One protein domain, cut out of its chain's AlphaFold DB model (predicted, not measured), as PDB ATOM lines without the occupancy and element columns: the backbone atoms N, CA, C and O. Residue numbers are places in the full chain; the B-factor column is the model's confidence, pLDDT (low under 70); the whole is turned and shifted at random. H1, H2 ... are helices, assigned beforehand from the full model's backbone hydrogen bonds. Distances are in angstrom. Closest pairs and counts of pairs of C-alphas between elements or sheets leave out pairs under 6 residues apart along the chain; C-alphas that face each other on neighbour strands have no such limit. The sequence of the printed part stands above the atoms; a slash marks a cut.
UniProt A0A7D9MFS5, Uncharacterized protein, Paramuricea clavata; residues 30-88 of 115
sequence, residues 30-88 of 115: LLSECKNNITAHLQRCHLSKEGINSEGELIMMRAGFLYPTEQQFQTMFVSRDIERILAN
ATOM      1  N   LEU A  30       2.463 -57.063  24.484       82.62
ATOM      2  CA  LEU A  30       3.102 -56.540  23.285       82.62
ATOM      3  C   LEU A  30       3.356 -55.039  23.461       82.62
ATOM      4  O   LEU A  30       2.466 -54.283  23.845       82.62
ATOM      5  N   LEU A  31       4.568 -54.588  23.162       84.25
ATOM      6  CA  LEU A  31       4.978 -53.203  23.373       84.25
ATOM      7  C   LEU A  31       4.133 -52.213  22.558       84.25
ATOM      8  O   LEU A  31       3.831 -51.116  23.025       84.25
ATOM      9  N   SER A  32       3.682 -52.625  21.372       82.88
ATOM     10  CA  SER A  32       2.776 -51.832  20.542       82.88
ATOM     11  C   SER A  32       1.393 -51.615  21.170       82.88
ATOM     12  O   SER A  32       0.678 -50.711  20.740       82.88
ATOM     13  N   GLU A  33       1.010 -52.374  22.201       84.00
ATOM     14  CA  GLU A  33      -0.215 -52.148  22.975       84.00
ATOM     15  C   GLU A  33      -0.044 -51.092  24.079       84.00
ATOM     16  O   GLU A  33      -1.039 -50.563  24.580       84.00
ATOM     17  N   CYS A  34       1.192 -50.713  24.418       82.56
ATOM     18  CA  CYS A  34       1.515 -49.655  25.380       82.56
ATOM     19  C   CYS A  34       1.328 -48.250  24.768       82.56
ATOM     20  O   CYS A  34       2.240 -47.421  24.748       82.56
ATOM     21  N   LYS A  35       0.127 -47.958  24.252       82.81
ATOM     22  CA  LYS A  35      -0.218 -46.694  23.557       82.81
ATOM     23  C   LYS A  35      -0.679 -45.576  24.489       82.81
ATOM     24  O   LYS A  35      -1.286 -44.594  24.066       82.81
ATOM     25  N   ASN A  36      -0.425 -45.742  25.774       81.25
ATOM     26  CA  ASN A  36      -0.822 -44.805  26.797       81.25
ATOM     27  C   ASN A  36      -0.228 -43.421  26.567       81.25
ATOM     28  O   ASN A  36       0.993 -43.290  26.551       81.25
ATOM     29  N   ASN A  37      -1.071 -42.390  26.468       83.12
ATOM     30  CA  ASN A  37      -0.579 -41.019  26.424       83.12
ATOM     31  C   ASN A  37       0.007 -40.642  27.792       83.12
ATOM     32  O   ASN A  37      -0.714 -40.539  28.786       83.12
ATOM     33  N   ILE A  38       1.320 -40.424  27.824       81.31
ATOM     34  CA  ILE A  38       2.065 -40.069  29.038       81.31
ATOM     35  C   ILE A  38       2.504 -38.603  29.062       81.31
ATOM     36  O   ILE A  38       3.156 -38.181  30.017       81.31
ATOM     37  N   THR A  39       2.136 -37.796  28.063       81.50
ATOM     38  CA  THR A  39       2.595 -36.407  27.920       81.50
ATOM     39  C   THR A  39       2.306 -35.584  29.175       81.50
ATOM     40  O   THR A  39       3.193 -34.897  29.676       81.50
ATOM     41  N   ALA A  40       1.104 -35.707  29.751       79.69
ATOM     42  CA  ALA A  40       0.739 -34.994  30.978       79.69
ATOM     43  C   ALA A  40       1.611 -35.401  32.181       79.69
ATOM     44  O   ALA A  40       1.942 -34.569  33.025       79.69
ATOM     45  N   HIS A  41       2.001 -36.675  32.265       79.19
ATOM     46  CA  HIS A  41       2.903 -37.158  33.308       79.19
ATOM     47  C   HIS A  41       4.322 -36.621  33.096       79.19
ATOM     48  O   HIS A  41       4.908 -36.051  34.013       79.19
ATOM     49  N   LEU A  42       4.839 -36.720  31.869       77.50
ATOM     50  CA  LEU A  42       6.158 -36.202  31.517       77.50
ATOM     51  C   LEU A  42       6.261 -34.694  31.774       77.50
ATOM     52  O   LEU A  42       7.261 -34.242  32.323       77.50
ATOM     53  N   GLN A  43       5.222 -33.921  31.452       79.44
ATOM     54  CA  GLN A  43       5.163 -32.485  31.744       79.44
ATOM     55  C   GLN A  43       5.250 -32.198  33.246       79.44
ATOM     56  O   GLN A  43       6.057 -31.364  33.658       79.44
ATOM     57  N   ARG A  44       4.475 -32.914  34.073       79.12
ATOM     58  CA  ARG A  44       4.516 -32.769  35.541       79.12
ATOM     59  C   ARG A  44       5.887 -33.098  36.125       79.12
ATOM     60  O   ARG A  44       6.273 -32.506  37.125       79.12
ATOM     61  N   CYS A  45       6.612 -34.028  35.512       75.69
ATOM     62  CA  CYS A  45       7.955 -34.411  35.937       75.69
ATOM     63  C   CYS A  45       9.071 -33.581  35.278       75.69
ATOM     64  O   CYS A  45      10.239 -33.873  35.509       75.69
ATOM     65  N   HIS A  46       8.744 -32.573  34.460       76.88
ATOM     66  CA  HIS A  46       9.707 -31.805  33.655       76.88
ATOM     67  C   HIS A  46      10.553 -32.666  32.689       76.88
ATOM     68  O   HIS A  46      11.670 -32.302  32.323       76.88
ATOM     69  N   LEU A  47       9.997 -33.798  32.245       74.12
ATOM     70  CA  LEU A  47      10.608 -34.792  31.353       74.12
ATOM     71  C   LEU A  47      10.033 -34.769  29.926       74.12
ATOM     72  O   LEU A  47      10.318 -35.657  29.132       74.12
ATOM     73  N   SER A  48       9.224 -33.773  29.560       69.31
ATOM     74  CA  SER A  48       8.542 -33.704  28.254       69.31
ATOM     75  C   SER A  48       9.457 -33.374  27.062       69.31
ATOM     76  O   SER A  48       8.986 -32.828  26.067       69.31
ATOM     77  N   LYS A  49      10.770 -33.603  27.163       60.59
ATOM     78  CA  LYS A  49      11.760 -32.941  26.304       60.59
ATOM     79  C   LYS A  49      12.038 -33.588  24.944       60.59
ATOM     80  O   LYS A  49      12.739 -32.957  24.168       60.59
ATOM     81  N   GLU A  50      11.485 -34.751  24.596       60.62
ATOM     82  CA  GLU A  50      11.970 -35.483  23.403       60.62
ATOM     83  C   GLU A  50      10.886 -36.125  22.521       60.62
ATOM     84  O   GLU A  50      11.088 -37.195  21.964       60.62
ATOM     85  N   GLY A  51       9.713 -35.500  22.369       73.12
ATOM     86  CA  GLY A  51       8.704 -36.004  21.418       73.12
ATOM     87  C   GLY A  51       8.100 -37.368  21.788       73.12
ATOM     88  O   GLY A  51       7.423 -37.979  20.967       73.12
ATOM     89  N   ILE A  52       8.313 -37.818  23.025       79.94
ATOM     90  CA  ILE A  52       7.730 -39.033  23.593       79.94
ATOM     91  C   ILE A  52       6.268 -38.764  23.915       79.94
ATOM     92  O   ILE A  52       5.960 -37.942  24.786       79.94
ATOM     93  N   ASN A  53       5.370 -39.479  23.249       79.19
ATOM     94  CA  ASN A  53       3.936 -39.296  23.447       79.19
ATOM     95  C   ASN A  53       3.276 -40.542  24.032       79.19
ATOM     96  O   ASN A  53       2.215 -40.432  24.648       79.19
ATOM     97  N   SER A  54       3.916 -41.703  23.903       83.56
ATOM     98  CA  SER A  54       3.417 -42.981  24.389       83.56
ATOM     99  C   SER A  54       4.334 -43.636  25.419       83.56
ATOM    100  O   SER A  54       5.545 -43.418  25.481       83.56
ATOM    101  N   GLU A  55       3.735 -44.487  26.237       84.06
ATOM    102  CA  GLU A  55       4.455 -45.350  27.161       84.06
ATOM    103  C   GLU A  55       5.427 -46.305  26.462       84.06
ATOM    104  O   GLU A  55       6.550 -46.478  26.933       84.06
ATOM    105  N   GLY A  56       5.021 -46.902  25.341       83.69
ATOM    106  CA  GLY A  56       5.873 -47.812  24.587       83.69
ATOM    107  C   GLY A  56       7.166 -47.139  24.109       83.69
ATOM    108  O   GLY A  56       8.246 -47.708  24.265       83.69
ATOM    109  N   GLU A  57       7.081 -45.904  23.605       83.56
ATOM    110  CA  GLU A  57       8.258 -45.107  23.219       83.56
ATOM    111  C   GLU A  57       9.185 -44.850  24.415       83.56
ATOM    112  O   GLU A  57      10.404 -45.012  24.315       83.56
ATOM    113  N   LEU A  58       8.613 -44.508  25.575       82.69
ATOM    114  CA  LEU A  58       9.393 -44.306  26.794       82.69
ATOM    115  C   LEU A  58      10.107 -45.589  27.235       82.69
ATOM    116  O   LEU A  58      11.264 -45.535  27.657       82.69
ATOM    117  N   ILE A  59       9.428 -46.737  27.164       83.94
ATOM    118  CA  ILE A  59      10.015 -48.032  27.516       83.94
ATOM    119  C   ILE A  59      11.200 -48.345  26.595       83.94
ATOM    120  O   ILE A  59      12.260 -48.717  27.099       83.94
ATOM    121  N   MET A  60      11.062 -48.138  25.282       85.12
ATOM    122  CA  MET A  60      12.156 -48.373  24.331       85.12
ATOM    123  C   MET A  60      13.374 -47.515  24.619       85.12
ATOM    124  O   MET A  60      14.484 -48.043  24.711       85.12
ATOM    125  N   MET A  61      13.176 -46.217  24.845       82.25
ATOM    126  CA  MET A  61      14.302 -45.344  25.155       82.25
ATOM    127  C   MET A  61      14.979 -45.710  26.469       82.25
ATOM    128  O   MET A  61      16.207 -45.736  26.539       82.25
ATOM    129  N   ARG A  62      14.212 -46.092  27.497       81.38
ATOM    130  CA  ARG A  62      14.786 -46.591  28.758       81.38
ATOM    131  C   ARG A  62      15.528 -47.917  28.597       81.38
ATOM    132  O   ARG A  62      16.452 -48.171  29.363       81.38
ATOM    133  N   ALA A  63      15.140 -48.738  27.624       82.00
ATOM    134  CA  ALA A  63      15.840 -49.963  27.254       82.00
ATOM    135  C   ALA A  63      17.068 -49.716  26.350       82.00
ATOM    136  O   ALA A  63      17.758 -50.669  25.997       82.00
ATOM    137  N   GLY A  64      17.362 -48.460  25.991       84.31
ATOM    138  CA  GLY A  64      18.513 -48.078  25.167       84.31
ATOM    139  C   GLY A  64      18.231 -48.007  23.662       84.31
ATOM    140  O   GLY A  64      19.147 -47.751  22.882       84.31
ATOM    141  N   PHE A  65      16.980 -48.189  23.232       84.94
ATOM    142  CA  PHE A  65      16.575 -48.048  21.834       84.94
ATOM    143  C   PHE A  65      16.165 -46.598  21.557       84.94
ATOM    144  O   PHE A  65      15.002 -46.231  21.699       84.94
ATOM    145  N   LEU A  66      17.139 -45.767  21.176       81.06
ATOM    146  CA  LEU A  66      16.927 -44.340  20.887       81.06
ATOM    147  C   LEU A  66      16.249 -44.092  19.529       81.06
ATOM    148  O   LEU A  66      15.523 -43.117  19.371       81.06
ATOM    149  N   TYR A  67      16.465 -44.992  18.563       81.75
ATOM    150  CA  TYR A  67      15.873 -44.937  17.220       81.75
ATOM    151  C   TYR A  67      15.251 -46.287  16.846       81.75
ATOM    152  O   TYR A  67      15.766 -46.998  15.980       81.75
ATOM    153  N   PRO A  68      14.193 -46.700  17.553       78.00
ATOM    154  CA  PRO A  68      13.570 -47.986  17.316       78.00
ATOM    155  C   PRO A  68      12.824 -47.997  15.983       78.00
ATOM    156  O   PRO A  68      12.145 -47.034  15.623       78.00
ATOM    157  N   THR A  69      12.932 -49.103  15.254       86.25
ATOM    158  CA  THR A  69      12.143 -49.305  14.037       86.25
ATOM    159  C   THR A  69      10.709 -49.688  14.390       86.25
ATOM    160  O   THR A  69      10.439 -50.271  15.443       86.25
ATOM    161  N   GLU A  70       9.773 -49.417  13.481       85.62
ATOM    162  CA  GLU A  70       8.381 -49.846  13.649       85.62
ATOM    163  C   GLU A  70       8.281 -51.367  13.845       85.62
ATOM    164  O   GLU A  70       7.528 -51.837  14.694       85.62
ATOM    165  N   GLN A  71       9.112 -52.134  13.135       87.19
ATOM    166  CA  GLN A  71       9.186 -53.582  13.304       87.19
ATOM    167  C   GLN A  71       9.586 -53.969  14.734       87.19
ATOM    168  O   GLN A  71       8.917 -54.804  15.334       87.19
ATOM    169  N   GLN A  72      10.624 -53.344  15.306       84.44
ATOM    170  CA  GLN A  72      11.018 -53.596  16.700       84.44
ATOM    171  C   GLN A  72       9.865 -53.290  17.659       84.44
ATOM    172  O   GLN A  72       9.564 -54.093  18.543       84.44
ATOM    173  N   PHE A  73       9.165 -52.178  17.440       83.56
ATOM    174  CA  PHE A  73       8.023 -51.801  18.267       83.56
ATOM    175  C   PHE A  73       6.866 -52.808  18.198       83.56
ATOM    176  O   PHE A  73       6.198 -53.064  19.200       83.56
ATOM    177  N   GLN A  74       6.641 -53.399  17.024       84.50
ATOM    178  CA  GLN A  74       5.581 -54.377  16.796       84.50
ATOM    179  C   GLN A  74       5.919 -55.782  17.310       84.50
ATOM    180  O   GLN A  74       4.994 -56.539  17.587       84.50
ATOM    181  N   THR A  75       7.199 -56.143  17.448       84.12
ATOM    182  CA  THR A  75       7.613 -57.510  17.824       84.12
ATOM    183  C   THR A  75       8.079 -57.657  19.271       84.12
ATOM    184  O   THR A  75       8.259 -58.780  19.738       84.12
ATOM    185  N   MET A  76       8.340 -56.557  19.978       86.12
ATOM    186  CA  MET A  76       8.849 -56.608  21.349       86.12
ATOM    187  C   MET A  76       7.733 -56.802  22.374       86.12
ATOM    188  O   MET A  76       6.628 -56.282  22.229       86.12
ATOM    189  N   PHE A  77       8.064 -57.511  23.452       83.69
ATOM    190  CA  PHE A  77       7.188 -57.729  24.597       83.69
ATOM    191  C   PHE A  77       7.783 -57.112  25.858       83.69
ATOM    192  O   PHE A  77       9.001 -57.042  26.027       83.69
ATOM    193  N   VAL A  78       6.906 -56.701  26.766       77.62
ATOM    194  CA  VAL A  78       7.251 -56.201  28.092       77.62
ATOM    195  C   VAL A  78       6.592 -57.071  29.152       77.62
ATOM    196  O   VAL A  78       5.438 -57.474  29.030       77.62
ATOM    197  N   SER A  79       7.339 -57.367  30.211       74.50
ATOM    198  CA  SER A  79       6.828 -58.024  31.412       74.50
ATOM    199  C   SER A  79       7.604 -57.532  32.628       74.50
ATOM    200  O   SER A  79       8.773 -57.157  32.518       74.50
ATOM    201  N   ARG A  80       6.961 -57.542  33.801       66.12
ATOM    202  CA  ARG A  80       7.651 -57.290  35.075       66.12
ATOM    203  C   ARG A  80       8.526 -58.467  35.508       66.12
ATOM    204  O   ARG A  80       9.517 -58.243  36.188       66.12
ATOM    205  N   ASP A  81       8.190 -59.682  35.072       70.06
ATOM    206  CA  ASP A  81       8.807 -60.930  35.533       70.06
ATOM    207  C   ASP A  81       9.550 -61.646  34.393       70.06
ATOM    208  O   ASP A  81       9.498 -62.872  34.268       70.06
ATOM    209  N   ILE A  82      10.243 -60.881  33.542       68.25
ATOM    210  CA  ILE A  82      10.940 -61.429  32.369       68.25
ATOM    211  C   ILE A  82      11.943 -62.526  32.753       68.25
ATOM    212  O   ILE A  82      12.068 -63.512  32.041       68.25
ATOM    213  N   GLU A  83      12.592 -62.424  33.915       64.94
ATOM    214  CA  GLU A  83      13.527 -63.448  34.402       64.94
ATOM    215  C   GLU A  83      12.836 -64.782  34.701       64.94
ATOM    216  O   GLU A  83      13.357 -65.837  34.344       64.94
ATOM    217  N   ARG A  84      11.630 -64.747  35.286       65.75
ATOM    218  CA  ARG A  84      10.821 -65.952  35.520       65.75
ATOM    219  C   ARG A  84      10.333 -66.549  34.203       65.75
ATOM    220  O   ARG A  84      10.314 -67.765  34.057       65.75
ATOM    221  N   ILE A  85       9.937 -65.704  33.252       65.88
ATOM    222  CA  ILE A  85       9.470 -66.149  31.936       65.88
ATOM    223  C   ILE A  85      10.605 -66.833  31.172       65.88
ATOM    224  O   ILE A  85      10.426 -67.970  30.755       65.88
ATOM    225  N   LEU A  86      11.781 -66.204  31.077       66.62
ATOM    226  CA  LEU A  86      12.953 -66.782  30.406       66.62
ATOM    227  C   LEU A  86      13.415 -68.087  31.071       66.62
ATOM    228  O   LEU A  86      13.807 -69.028  30.382       66.62
ATOM    229  N   ALA A  87      13.312 -68.185  32.402       66.56
ATOM    230  CA  ALA A  87      13.594 -69.424  33.125       66.56
ATOM    231  C   ALA A  87      12.616 -70.562  32.772       66.56
ATOM    232  O   ALA A  87      13.011 -71.726  32.777       66.56
ATOM    233  N   ASN A  88      11.361 -70.236  32.444       63.72
ATOM    234  CA  ASN A  88      10.322 -71.212  32.108       63.72
ATOM    235  C   ASN A  88      10.267 -71.558  30.611       63.72
ATOM    236  O   ASN A  88       9.862 -72.665  30.267       63.72
TER     237      ASN A  88
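AT A GLANCE: This is residues 30 to 88 of the 115 residues of an uncharacterized protein of Paramuricea clavata (UniProt A0A7D9MFS5). What shape do these coordinates make? Four short helices are strung along a winding, elongated chain: residues 30 to 38 run past H2 to H1 at one end, the chain turns back to H2 in the middle of the body, H3 lies to one side of H2 and nearly at right angles to it, and H4 sticks out at the other end with residues 80 to 88. No helix touches another, and short links of 10, 7 and 6 residues join them in turn along the chain. What is it built of? The printed part has 59 residues with four named helices, H1, H2, H3 and H4 in that order, and no named strand; the class is all helix, though under half of the residues, 27 of 59, are in named elements. How compact is it? It is only just loose, close to compact, with a radius of gyration of the C-alphas of 12.7 A, and it spans 39 by 22 by 19 A.

HOW THE PARTS SIT: Which helix comes first, and what is near it? H1, residues 39 to 44, is apart from H2, residues 55 to 62. Which two helices come nearest to touching? H2 and H3, residues 70 to 75, are close but not clearly touching, with 1 pair of C-alphas within 8 A: those of Gly 56 and Phe 73, 7.8 A apart. Their lines are about perpendicular, at 83 degrees, and their centres are 12.2 A apart. Where does the last helix stand? H4, residues 82 to 88, is apart from H1, H2 and H3. What do the backbones show? In H1, H2, H3 and H4 every O i to N i+4 pair is within hydrogen-bond range.

IN THESE COORDINATES: Where do the first two helices lie? H1 runs from Thr 39, with its C-alpha at (2.595, -36.407, 27.920), to Arg 44, over 8.7 A. H2, the longest helix with 8 residues, runs from Glu 55, with its C-alpha at (4.455, -45.350, 27.161), to Arg 62, over 10.5 A. Where do the other two lie? H3 runs from Glu 70 to Thr 75, over 8.8 A. H4 runs from Ile 82 to Asn 88, with C-alpha 88 at (10.322, -71.212, 32.108), over 9.8 A.

THE WHOLE: How large is it? The two C-alphas farthest apart are those of His 46 and Asn 88, 39.4 A. Without residues 80 to 88, which stand free, the body has 50 residues and spans 30 by 18 by 17 A. Is the printed part unbroken, and how long are its links? It has no cut, and the links H1 to H2, H2 to H3 and H3 to H4 are short. Where is the model unsure? The mean pLDDT of the printed part is 78.4; residues 48 to 50, residue 80 and residues 82 to 88 are under 70.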